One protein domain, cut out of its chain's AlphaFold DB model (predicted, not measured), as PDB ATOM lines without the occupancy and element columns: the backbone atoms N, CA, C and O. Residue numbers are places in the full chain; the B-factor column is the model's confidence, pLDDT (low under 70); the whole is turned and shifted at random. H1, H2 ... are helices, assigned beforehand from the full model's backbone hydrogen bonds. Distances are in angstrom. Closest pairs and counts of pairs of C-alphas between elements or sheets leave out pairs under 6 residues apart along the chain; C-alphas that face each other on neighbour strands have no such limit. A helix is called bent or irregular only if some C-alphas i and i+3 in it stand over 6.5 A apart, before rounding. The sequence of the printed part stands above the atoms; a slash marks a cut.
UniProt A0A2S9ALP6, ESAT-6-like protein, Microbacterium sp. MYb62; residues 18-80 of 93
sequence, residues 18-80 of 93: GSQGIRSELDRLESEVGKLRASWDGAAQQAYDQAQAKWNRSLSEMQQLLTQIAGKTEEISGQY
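This is residues 18 to 80 of the 93 residues of the protein "ESAT-6-like protein" of Microbacterium sp. MYb62 (UniProt A0A2S9ALP6). This is a long helical hairpin with arms of unequal length: H1 runs one way, a tight turn folds the chain back, and the longer H2 runs beside it and then sticks out alone with residues 64 to 80. The printed part has 63 residues with two named helices, H1 then H2, no named strand, and the class is all helix. The whole is extended, a rod spanning 60 by 18 by 10 A, with a radius of gyration of the C-alphas of 17.5 A.

H1, residues 18 to 39, and H2, residues 42 to 80, form a helical hairpin. They touch, with 5 pairs of C-alphas within 8 A, and the closest C-alphas are those of Arg 37 and Gln 45, 6.9 A apart. H2 touches H1 with residues 45 to 63 alone. Their lines stand at a shallow tilt of 13 degrees, opposite ways, and their centres are 17.9 A apart. In H2 every O i to N i+4 pair is within hydrogen-bond range; in H1 15 of 18 are.

H1 begins at C-alpha 18, at (-45.743, 150.376, -24.524), and ends at C-alpha 39, at (-75.959, 144.468, -15.515), 32.1 A away. It has a kink of 36 degrees near residue 33. It is irregular: C-alphas 35 and 38 are 7.2 A apart. The link to H2, residues 40 and 41, is tight. H2 measures 57.3 A from C-alpha 42 to C-alpha 80, which is at (-20.981, 166.309, -22.558).

The two C-alphas farthest apart are those of Ser 39 and Tyr 80, at 59.6 A. Residues 38 to 44, of which 42 to 44 belong to H2, stand free, as do residues 64 to 80 of H2. The printed part has no cut. The mean pLDDT of the printed part is 90.2, and residue 80 is under 70.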
ATOM      1  N   GLY A  18     -45.041 151.326 -25.389       91.88
ATOM      2  CA  GLY A  18     -45.743 150.376 -24.524       91.88
ATOM      3  C   GLY A  18     -46.866 151.034 -23.719       91.88
ATOM      4  O   GLY A  18     -47.975 150.512 -23.677       91.88
ATOM      5  N   SER A  19     -46.623 152.223 -23.153       91.19
ATOM      6  CA  SER A  19     -47.635 153.013 -22.436       91.19
ATOM      7  C   SER A  19     -48.858 153.316 -23.288       91.19
ATOM      8  O   SER A  19     -49.982 153.249 -22.798       91.19
ATOM      9  N   GLN A  20     -48.631 153.707 -24.543       91.50
ATOM     10  CA  GLN A  20     -49.695 154.033 -25.485       91.50
ATOM     11  C   GLN A  20     -50.498 152.782 -25.838       91.50
ATOM     12  O   GLN A  20     -51.722 152.840 -25.833       91.50
ATOM     13  N   GLY A  21     -49.830 151.642 -26.040       94.94
ATOM     14  CA  GLY A  21     -50.506 150.358 -26.240       94.94
ATOM     15  C   GLY A  21     -51.384 149.966 -25.049       94.94
ATOM     16  O   GLY A  21     -52.552 149.635 -25.229       94.94
ATOM     17  N   ILE A  22     -50.862 150.086 -23.823       92.44
ATOM     18  CA  ILE A  22     -51.638 149.826 -22.600       92.44
ATOM     19  C   ILE A  22     -52.850 150.762 -22.524       92.44
ATOM     20  O   ILE A  22     -53.947 150.308 -22.212       92.44
ATOM     21  N   ARG A  23     -52.675 152.054 -22.836       91.62
ATOM     22  CA  ARG A  23     -53.771 153.032 -22.867       91.62
ATOM     23  C   ARG A  23     -54.874 152.598 -23.832       91.62
ATOM     24  O   ARG A  23     -56.027 152.548 -23.430       91.62
ATOM     25  N   SER A  24     -54.518 152.223 -25.060       95.38
ATOM     26  CA  SER A  24     -55.491 151.788 -26.066       95.38
ATOM     27  C   SER A  24     -56.265 150.537 -25.650       95.38
ATOM     28  O   SER A  24     -57.473 150.474 -25.866       95.38
ATOM     29  N   GLU A  25     -55.610 149.555 -25.023       95.69
ATOM     30  CA  GLU A  25     -56.321 148.368 -24.532       95.69
ATOM     31  C   GLU A  25     -57.230 148.675 -23.338       95.69
ATOM     32  O   GLU A  25     -58.303 148.084 -23.217       95.69
ATOM     33  N   LEU A  26     -56.856 149.627 -22.483       93.69
ATOM     34  CA  LEU A  26     -57.725 150.094 -21.401       93.69
ATOM     35  C   LEU A  26     -58.931 150.873 -21.931       93.69
ATOM     36  O   LEU A  26     -60.037 150.647 -21.452       93.69
ATOM     37  N   ASP A  27     -58.751 151.720 -22.944       92.25
ATOM     38  CA  ASP A  27     -59.859 152.433 -23.592       92.25
ATOM     39  C   ASP A  27     -60.839 151.435 -24.241       92.25
ATOM     40  O   ASP A  27     -62.063 151.578 -24.159       92.25
ATOM     41  N   ARG A  28     -60.307 150.364 -24.849       94.81
ATOM     42  CA  ARG A  28     -61.115 149.259 -25.379       94.81
ATOM     43  C   ARG A  28     -61.860 148.521 -24.269       94.81
ATOM     44  O   ARG A  28     -63.055 148.269 -24.415       94.81
ATOM     45  N   LEU A  29     -61.176 148.185 -23.174       92.75
ATOM     46  CA  LEU A  29     -61.790 147.556 -22.006       92.75
ATOM     47  C   LEU A  29     -62.929 148.423 -21.458       92.75
ATOM     48  O   LEU A  29     -64.007 147.903 -21.195       92.75
ATOM     49  N   GLU A  30     -62.717 149.730 -21.330       90.94
ATOM     50  CA  GLU A  30     -63.707 150.670 -20.806       90.94
ATOM     51  C   GLU A  30     -64.956 150.749 -21.692       90.94
ATOM     52  O   GLU A  30     -66.076 150.758 -21.179       90.94
ATOM     53  N   SER A  31     -64.787 150.702 -23.016       93.25
ATOM     54  CA  SER A  31     -65.903 150.616 -23.966       93.25
ATOM     55  C   SER A  31     -66.728 149.334 -23.793       93.25
ATOM     56  O   SER A  31     -67.960 149.384 -23.744       93.25
ATOM     57  N   GLU A  32     -66.072 148.177 -23.651       92.38
ATOM     58  CA  GLU A  32     -66.772 146.904 -23.430       92.38
ATOM     59  C   GLU A  32     -67.451 146.855 -22.058       92.38
ATOM     60  O   GLU A  32     -68.598 146.418 -21.942       92.38
ATOM     61  N   VAL A  33     -66.787 147.371 -21.023       91.44
ATOM     62  CA  VAL A  33     -67.368 147.481 -19.685       91.44
ATOM     63  C   VAL A  33     -68.571 148.409 -19.695       91.44
ATOM     64  O   VAL A  33     -69.591 148.045 -19.124       91.44
ATOM     65  N   GLY A  34     -68.528 149.542 -20.399       89.00
ATOM     66  CA  GLY A  34     -69.664 150.459 -20.520       89.00
ATOM     67  C   GLY A  34     -70.956 149.784 -21.002       89.00
ATOM     68  O   GLY A  34     -72.037 150.128 -20.527       89.00
ATOM     69  N   LYS A  35     -70.854 148.767 -21.870       91.12
ATOM     70  CA  LYS A  35     -72.005 147.982 -22.359       91.12
ATOM     71  C   LYS A  35     -72.580 147.035 -21.302       91.12
ATOM     72  O   LYS A  35     -73.778 146.768 -21.306       91.12
ATOM     73  N   LEU A  36     -71.728 146.504 -20.426       90.50
ATOM     74  CA  LEU A  36     -72.084 145.487 -19.430       90.50
ATOM     75  C   LEU A  36     -72.322 146.076 -18.035       90.50
ATOM     76  O   LEU A  36     -72.933 145.438 -17.188       90.50
ATOM     77  N   ARG A  37     -71.878 147.306 -17.784       88.00
ATOM     78  CA  ARG A  37     -71.864 147.914 -16.452       88.00
ATOM     79  C   ARG A  37     -73.253 148.041 -15.832       88.00
ATOM     80  O   ARG A  37     -73.386 147.929 -14.619       88.00
ATOM     81  N   ALA A  38     -74.285 148.222 -16.656       86.06
ATOM     82  CA  ALA A  38     -75.672 148.274 -16.201       86.06
ATOM     83  C   ALA A  38     -76.193 146.931 -15.650       86.06
ATOM     84  O   ALA A  38     -77.153 146.932 -14.886       86.06
ATOM     85  N   SER A  39     -75.586 145.795 -16.025       90.38
ATOM     86  CA  SER A  39     -75.959 144.468 -15.515       90.38
ATOM     87  C   SER A  39     -75.127 144.018 -14.313       90.38
ATOM     88  O   SER A  39     -75.429 142.989 -13.711       90.38
ATOM     89  N   TRP A  40     -74.089 144.772 -13.951       90.19
ATOM     90  CA  TRP A  40     -73.262 144.493 -12.785       90.19
ATOM     91  C   TRP A  40     -73.939 144.948 -11.499       90.19
ATOM     92  O   TRP A  40     -74.536 146.026 -11.443       90.19
ATOM     93  N   ASP A  41     -73.775 144.157 -10.442       89.81
ATOM     94  CA  ASP A  41     -74.118 144.595  -9.095       89.81
ATOM     95  C   ASP A  41     -73.216 145.756  -8.624       89.81
ATOM     96  O   ASP A  41     -72.182 146.079  -9.222       89.81
ATOM     97  N   GLY A  42     -73.612 146.412  -7.530       89.62
ATOM     98  CA  GLY A  42     -72.891 147.579  -7.012       89.62
ATOM     99  C   GLY A  42     -71.456 147.285  -6.553       89.62
ATOM    100  O   GLY A  42     -70.606 148.174  -6.623       89.62
ATOM    101  N   ALA A  43     -71.155 146.054  -6.129       92.81
ATOM    102  CA  ALA A  43     -69.817 145.677  -5.681       92.81
ATOM    103  C   ALA A  43     -68.861 145.517  -6.872       92.81
ATOM    104  O   ALA A  43     -67.728 145.997  -6.826       92.81
ATOM    105  N   ALA A  44     -69.332 144.914  -7.965       90.44
ATOM    106  CA  ALA A  44     -68.582 144.805  -9.211       90.44
ATOM    107  C   ALA A  44     -68.291 146.183  -9.828       90.44
ATOM    108  O   ALA A  44     -67.166 146.435 -10.265       90.44
ATOM    109  N   GLN A  45     -69.257 147.108  -9.793       91.38
ATOM    110  CA  GLN A  45     -69.039 148.490 -10.237       91.38
ATOM    111  C   GLN A  45     -67.958 149.195  -9.403       91.38
ATOM    112  O   GLN A  45     -67.032 149.772  -9.970       91.38
ATOM    113  N   GLN A  46     -68.012 149.083  -8.070       94.69
ATOM    114  CA  GLN A  46     -66.983 149.654  -7.193       94.69
ATOM    115  C   GLN A  46     -65.598 149.040  -7.417       94.69
ATOM    116  O   GLN A  46     -64.602 149.765  -7.422       94.69
ATOM    117  N   ALA A  47     -65.513 147.719  -7.586       93.50
ATOM    118  CA  ALA A  47     -64.245 147.039  -7.837       93.50
ATOM    119  C   ALA A  47     -63.611 147.517  -9.151       93.50
ATOM    120  O   ALA A  47     -62.404 147.765  -9.206       93.50
ATOM    121  N   TYR A  48     -64.430 147.705 -10.187       93.12
ATOM    122  CA  TYR A  48     -63.976 148.273 -11.448       93.12
ATOM    123  C   TYR A  48     -63.512 149.723 -11.297       93.12
ATOM    124  O   TYR A  48     -62.431 150.046 -11.775       93.12
ATOM    125  N   ASP A  49     -64.250 150.578 -10.585       93.81
ATOM    126  CA  ASP A  49     -63.851 151.980 -10.378       93.81
ATOM    127  C   ASP A  49     -62.506 152.097  -9.651       93.81
ATOM    128  O   ASP A  49     -61.657 152.919 -10.002       93.81
ATOM    129  N   GLN A  50     -62.270 151.228  -8.664       96.56
ATOM    130  CA  GLN A  50     -60.985 151.145  -7.969       96.56
ATOM    131  C   GLN A  50     -59.862 150.695  -8.905       96.56
ATOM    132  O   GLN A  50     -58.771 151.275  -8.890       96.56
ATOM    133  N   ALA A  51     -60.116 149.675  -9.728       94.19
ATOM    134  CA  ALA A  51     -59.157 149.225 -10.724       94.19
ATOM    135  C   ALA A  51     -58.852 150.351 -11.726       94.19
ATOM    136  O   ALA A  51     -57.677 150.623 -11.992       94.19
ATOM    137  N   GLN A  52     -59.885 151.075 -12.170       94.25
ATOM    138  CA  GLN A  52     -59.774 152.186 -13.106       94.25
ATOM    139  C   GLN A  52     -58.915 153.318 -12.573       94.25
ATOM    140  O   GLN A  52     -57.971 153.764 -13.231       94.25
ATOM    141  N   ALA A  53     -59.180 153.742 -11.342       95.75
ATOM    142  CA  ALA A  53     -58.358 154.732 -10.669       95.75
ATOM    143  C   ALA A  53     -56.894 154.272 -10.555       95.75
ATOM    144  O   ALA A  53     -55.973 155.063 -10.786       95.75
ATOM    145  N   LYS A  54     -56.665 152.989 -10.243       95.94
ATOM    146  CA  LYS A  54     -55.322 152.427 -10.067       95.94
ATOM    147  C   LYS A  54     -54.509 152.446 -11.359       95.94
ATOM    148  O   LYS A  54     -53.394 152.964 -11.346       95.94
ATOM    149  N   TRP A  55     -55.033 151.916 -12.467       92.81
ATOM    150  CA  TRP A  55     -54.260 151.899 -13.715       92.81
ATOM    151  C   TRP A  55     -54.053 153.308 -14.279       92.81
ATOM    152  O   TRP A  55     -52.967 153.605 -14.776       92.81
ATOM    153  N   ASN A  56     -55.037 154.206 -14.141       91.81
ATOM    154  CA  ASN A  56     -54.910 155.594 -14.589       91.81
ATOM    155  C   ASN A  56     -53.781 156.308 -13.847       91.81
ATOM    156  O   ASN A  56     -52.970 157.006 -14.464       91.81
ATOM    157  N   ARG A  57     -53.686 156.079 -12.533       95.62
ATOM    158  CA  ARG A  57     -52.589 156.580 -11.712       95.62
ATOM    159  C   ARG A  57     -51.243 156.011 -12.159       95.62
ATOM    160  O   ARG A  57     -50.335 156.788 -12.426       95.62
ATOM    161  N   SER A  58     -51.126 154.691 -12.309       93.75
ATOM    162  CA  SER A  58     -49.877 154.052 -12.747       93.75
ATOM    163  C   SER A  58     -49.386 154.564 -14.103       93.75
ATOM    164  O   SER A  58     -48.195 154.816 -14.273       93.75
ATOM    165  N   LEU A  59     -50.292 154.772 -15.063       90.81
ATOM    166  CA  LEU A  59     -49.933 155.331 -16.368       90.81
ATOM    167  C   LEU A  59     -49.467 156.786 -16.272       90.81
ATOM    168  O   LEU A  59     -48.505 157.168 -16.937       90.81
ATOM    169  N   SER A  60     -50.118 157.592 -15.432       92.88
ATOM    170  CA  SER A  60     -49.703 158.976 -15.194       92.88
ATOM    171  C   SER A  60     -48.315 159.048 -14.552       92.88
ATOM    172  O   SER A  60     -47.463 159.803 -15.020       92.88
ATOM    173  N   GLU A  61     -48.051 158.214 -13.544       94.38
ATOM    174  CA  GLU A  61     -46.744 158.116 -12.886       94.38
ATOM    175  C   GLU A  61     -45.650 157.685 -13.880       94.38
ATOM    176  O   GLU A  61     -44.561 158.263 -13.901       94.38
ATOM    177  N   MET A  62     -45.948 156.735 -14.774       91.19
ATOM    178  CA  MET A  62     -45.002 156.316 -15.811       91.19
ATOM    179  C   MET A  62     -44.693 157.445 -16.803       91.19
ATOM    180  O   MET A  62     -43.530 157.669 -17.140       91.19
ATOM    181  N   GLN A  63     -45.709 158.200 -17.235       90.25
ATOM    182  CA  GLN A  63     -45.532 159.372 -18.095       90.25
ATOM    183  C   GLN A  63     -44.633 160.424 -17.424       90.25
ATOM    184  O   GLN A  63     -43.706 160.937 -18.049       90.25
ATOM    185  N   GLN A  64     -44.873 160.717 -16.143       93.88
ATOM    186  CA  GLN A  64     -44.074 161.670 -15.370       93.88
ATOM    187  C   GLN A  64     -42.616 161.225 -15.241       93.88
ATOM    188  O   GLN A  64     -41.706 162.041 -15.393       93.88
ATOM    189  N   LEU A  65     -42.381 159.939 -14.973       91.31
ATOM    190  CA  LEU A  65     -41.034 159.385 -14.890       91.31
ATOM    191  C   LEU A  65     -40.301 159.497 -16.233       91.31
ATOM    192  O   LEU A  65     -39.140 159.896 -16.264       91.31
ATOM    193  N   LEU A  66     -40.979 159.212 -17.348       89.75
ATOM    194  CA  LEU A  66     -40.398 159.348 -18.685       89.75
ATOM    195  C   LEU A  66     -40.003 160.791 -19.003       89.75
ATOM    196  O   LEU A  66     -38.926 161.014 -19.552       89.75
ATOM    197  N   THR A  67     -40.826 161.769 -18.619       89.94
ATOM    198  CA  THR A  67     -40.484 163.192 -18.753       89.94
ATOM    199  C   THR A  67     -39.247 163.554 -17.930       89.94
ATOM    200  O   THR A  67     -38.360 164.245 -18.428       89.94
ATOM    201  N   GLN A  68     -39.139 163.052 -16.696       91.12
ATOM    202  CA  GLN A  68     -37.963 163.285 -15.850       91.12
ATOM    203  C   GLN A  68     -36.692 162.654 -16.430       91.12
ATOM    204  O   GLN A  68     -35.632 163.279 -16.419       91.12
ATOM    205  N   ILE A  69     -36.790 161.427 -16.953       86.44
ATOM    206  CA  ILE A  69     -35.671 160.736 -17.605       86.44
ATOM    207  C   ILE A  69     -35.211 161.514 -18.841       86.44
ATOM    208  O   ILE A  69     -34.007 161.702 -19.020       86.44
ATOM    209  N   ALA A  70     -36.145 161.994 -19.667       85.44
ATOM    210  CA  ALA A  70     -35.826 162.790 -20.848       85.44
ATOM    211  C   ALA A  70     -35.065 164.074 -20.475       85.44
ATOM    212  O   ALA A  70     -33.969 164.290 -20.986       85.44
ATOM    213  N   GLY A  71     -35.570 164.851 -19.508       86.81
ATOM    214  CA  GLY A  71     -34.907 166.080 -19.055       86.81
ATOM    215  C   GLY A  71     -33.491 165.836 -18.520       86.81
ATOM    216  O   GLY A  71     -32.543 166.494 -18.938       86.81
ATOM    217  N   LYS A  72     -33.305 164.810 -17.676       86.62
ATOM    218  CA  LYS A  72     -31.966 164.433 -17.183       86.62
ATOM    219  C   LYS A  72     -31.026 163.987 -18.304       86.62
ATOM    220  O   LYS A  72     -29.827 164.237 -18.242       86.62
ATOM    221  N   THR A  73     -31.548 163.315 -19.327       84.94
ATOM    222  CA  THR A  73     -30.744 162.860 -20.472       84.94
ATOM    223  C   THR A  73     -30.284 164.037 -21.332       84.94
ATOM    224  O   THR A  73     -29.138 164.057 -21.783       84.94
ATOM    225  N   GLU A  74     -31.140 165.043 -21.517       83.19
ATOM    226  CA  GLU A  74     -30.791 166.300 -22.190       83.19
ATOM    227  C   GLU A  74     -29.727 167.087 -21.413       83.19
ATOM    228  O   GLU A  74     -28.747 167.534 -22.012       83.19
ATOM    229  N   GLU A  75     -29.853 167.179 -20.084       84.56
ATOM    230  CA  GLU A  75     -28.836 167.790 -19.215       84.56
ATOM    231  C   GLU A  75     -27.467 167.110 -19.377       84.56
ATOM    232  O   GLU A  75     -26.453 167.787 -19.566       84.56
ATOM    233  N   ILE A  76     -27.432 165.771 -19.363       80.50
ATOM    234  CA  ILE A  76     -26.198 164.990 -19.542       80.50
ATOM    235  C   ILE A  76     -25.593 165.240 -20.928       80.50
ATOM    236  O   ILE A  76     -24.390 165.474 -21.041       80.50
ATOM    237  N   SER A  77     -26.412 165.220 -21.982       76.94
ATOM    238  CA  SER A  77     -25.973 165.508 -23.353       76.94
ATOM    239  C   SER A  77     -25.351 166.907 -23.472       76.94
ATOM    240  O   SER A  77     -24.249 167.062 -24.006       76.94
ATOM    241  N   GLY A  78     -26.005 167.925 -22.901       77.75
ATOM    242  CA  GLY A  78     -25.505 169.300 -22.892       77.75
ATOM    243  C   GLY A  78     -24.170 169.445 -22.156       77.75
ATOM    244  O   GLY A  78     -23.241 170.066 -22.678       77.75
ATOM    245  N   GLN A  79     -24.033 168.813 -20.985       76.06
ATOM    246  CA  GLN A  79     -22.773 168.793 -20.232       76.06
ATOM    247  C   GLN A  79     -21.646 168.095 -20.999       76.06
ATOM    248  O   GLN A  79     -20.507 168.574 -20.976       76.06
ATOM    249  N   TYR A  80     -21.948 167.005 -21.709       67.44
ATOM    250  CA  TYR A  80     -20.981 166.309 -22.558       67.44
ATOM    251  C   TYR A  80     -20.456 167.215 -23.678       67.44
ATOM    252  O   TYR A  80     -19.245 167.372 -23.812       67.44
TER     253      TYR A  80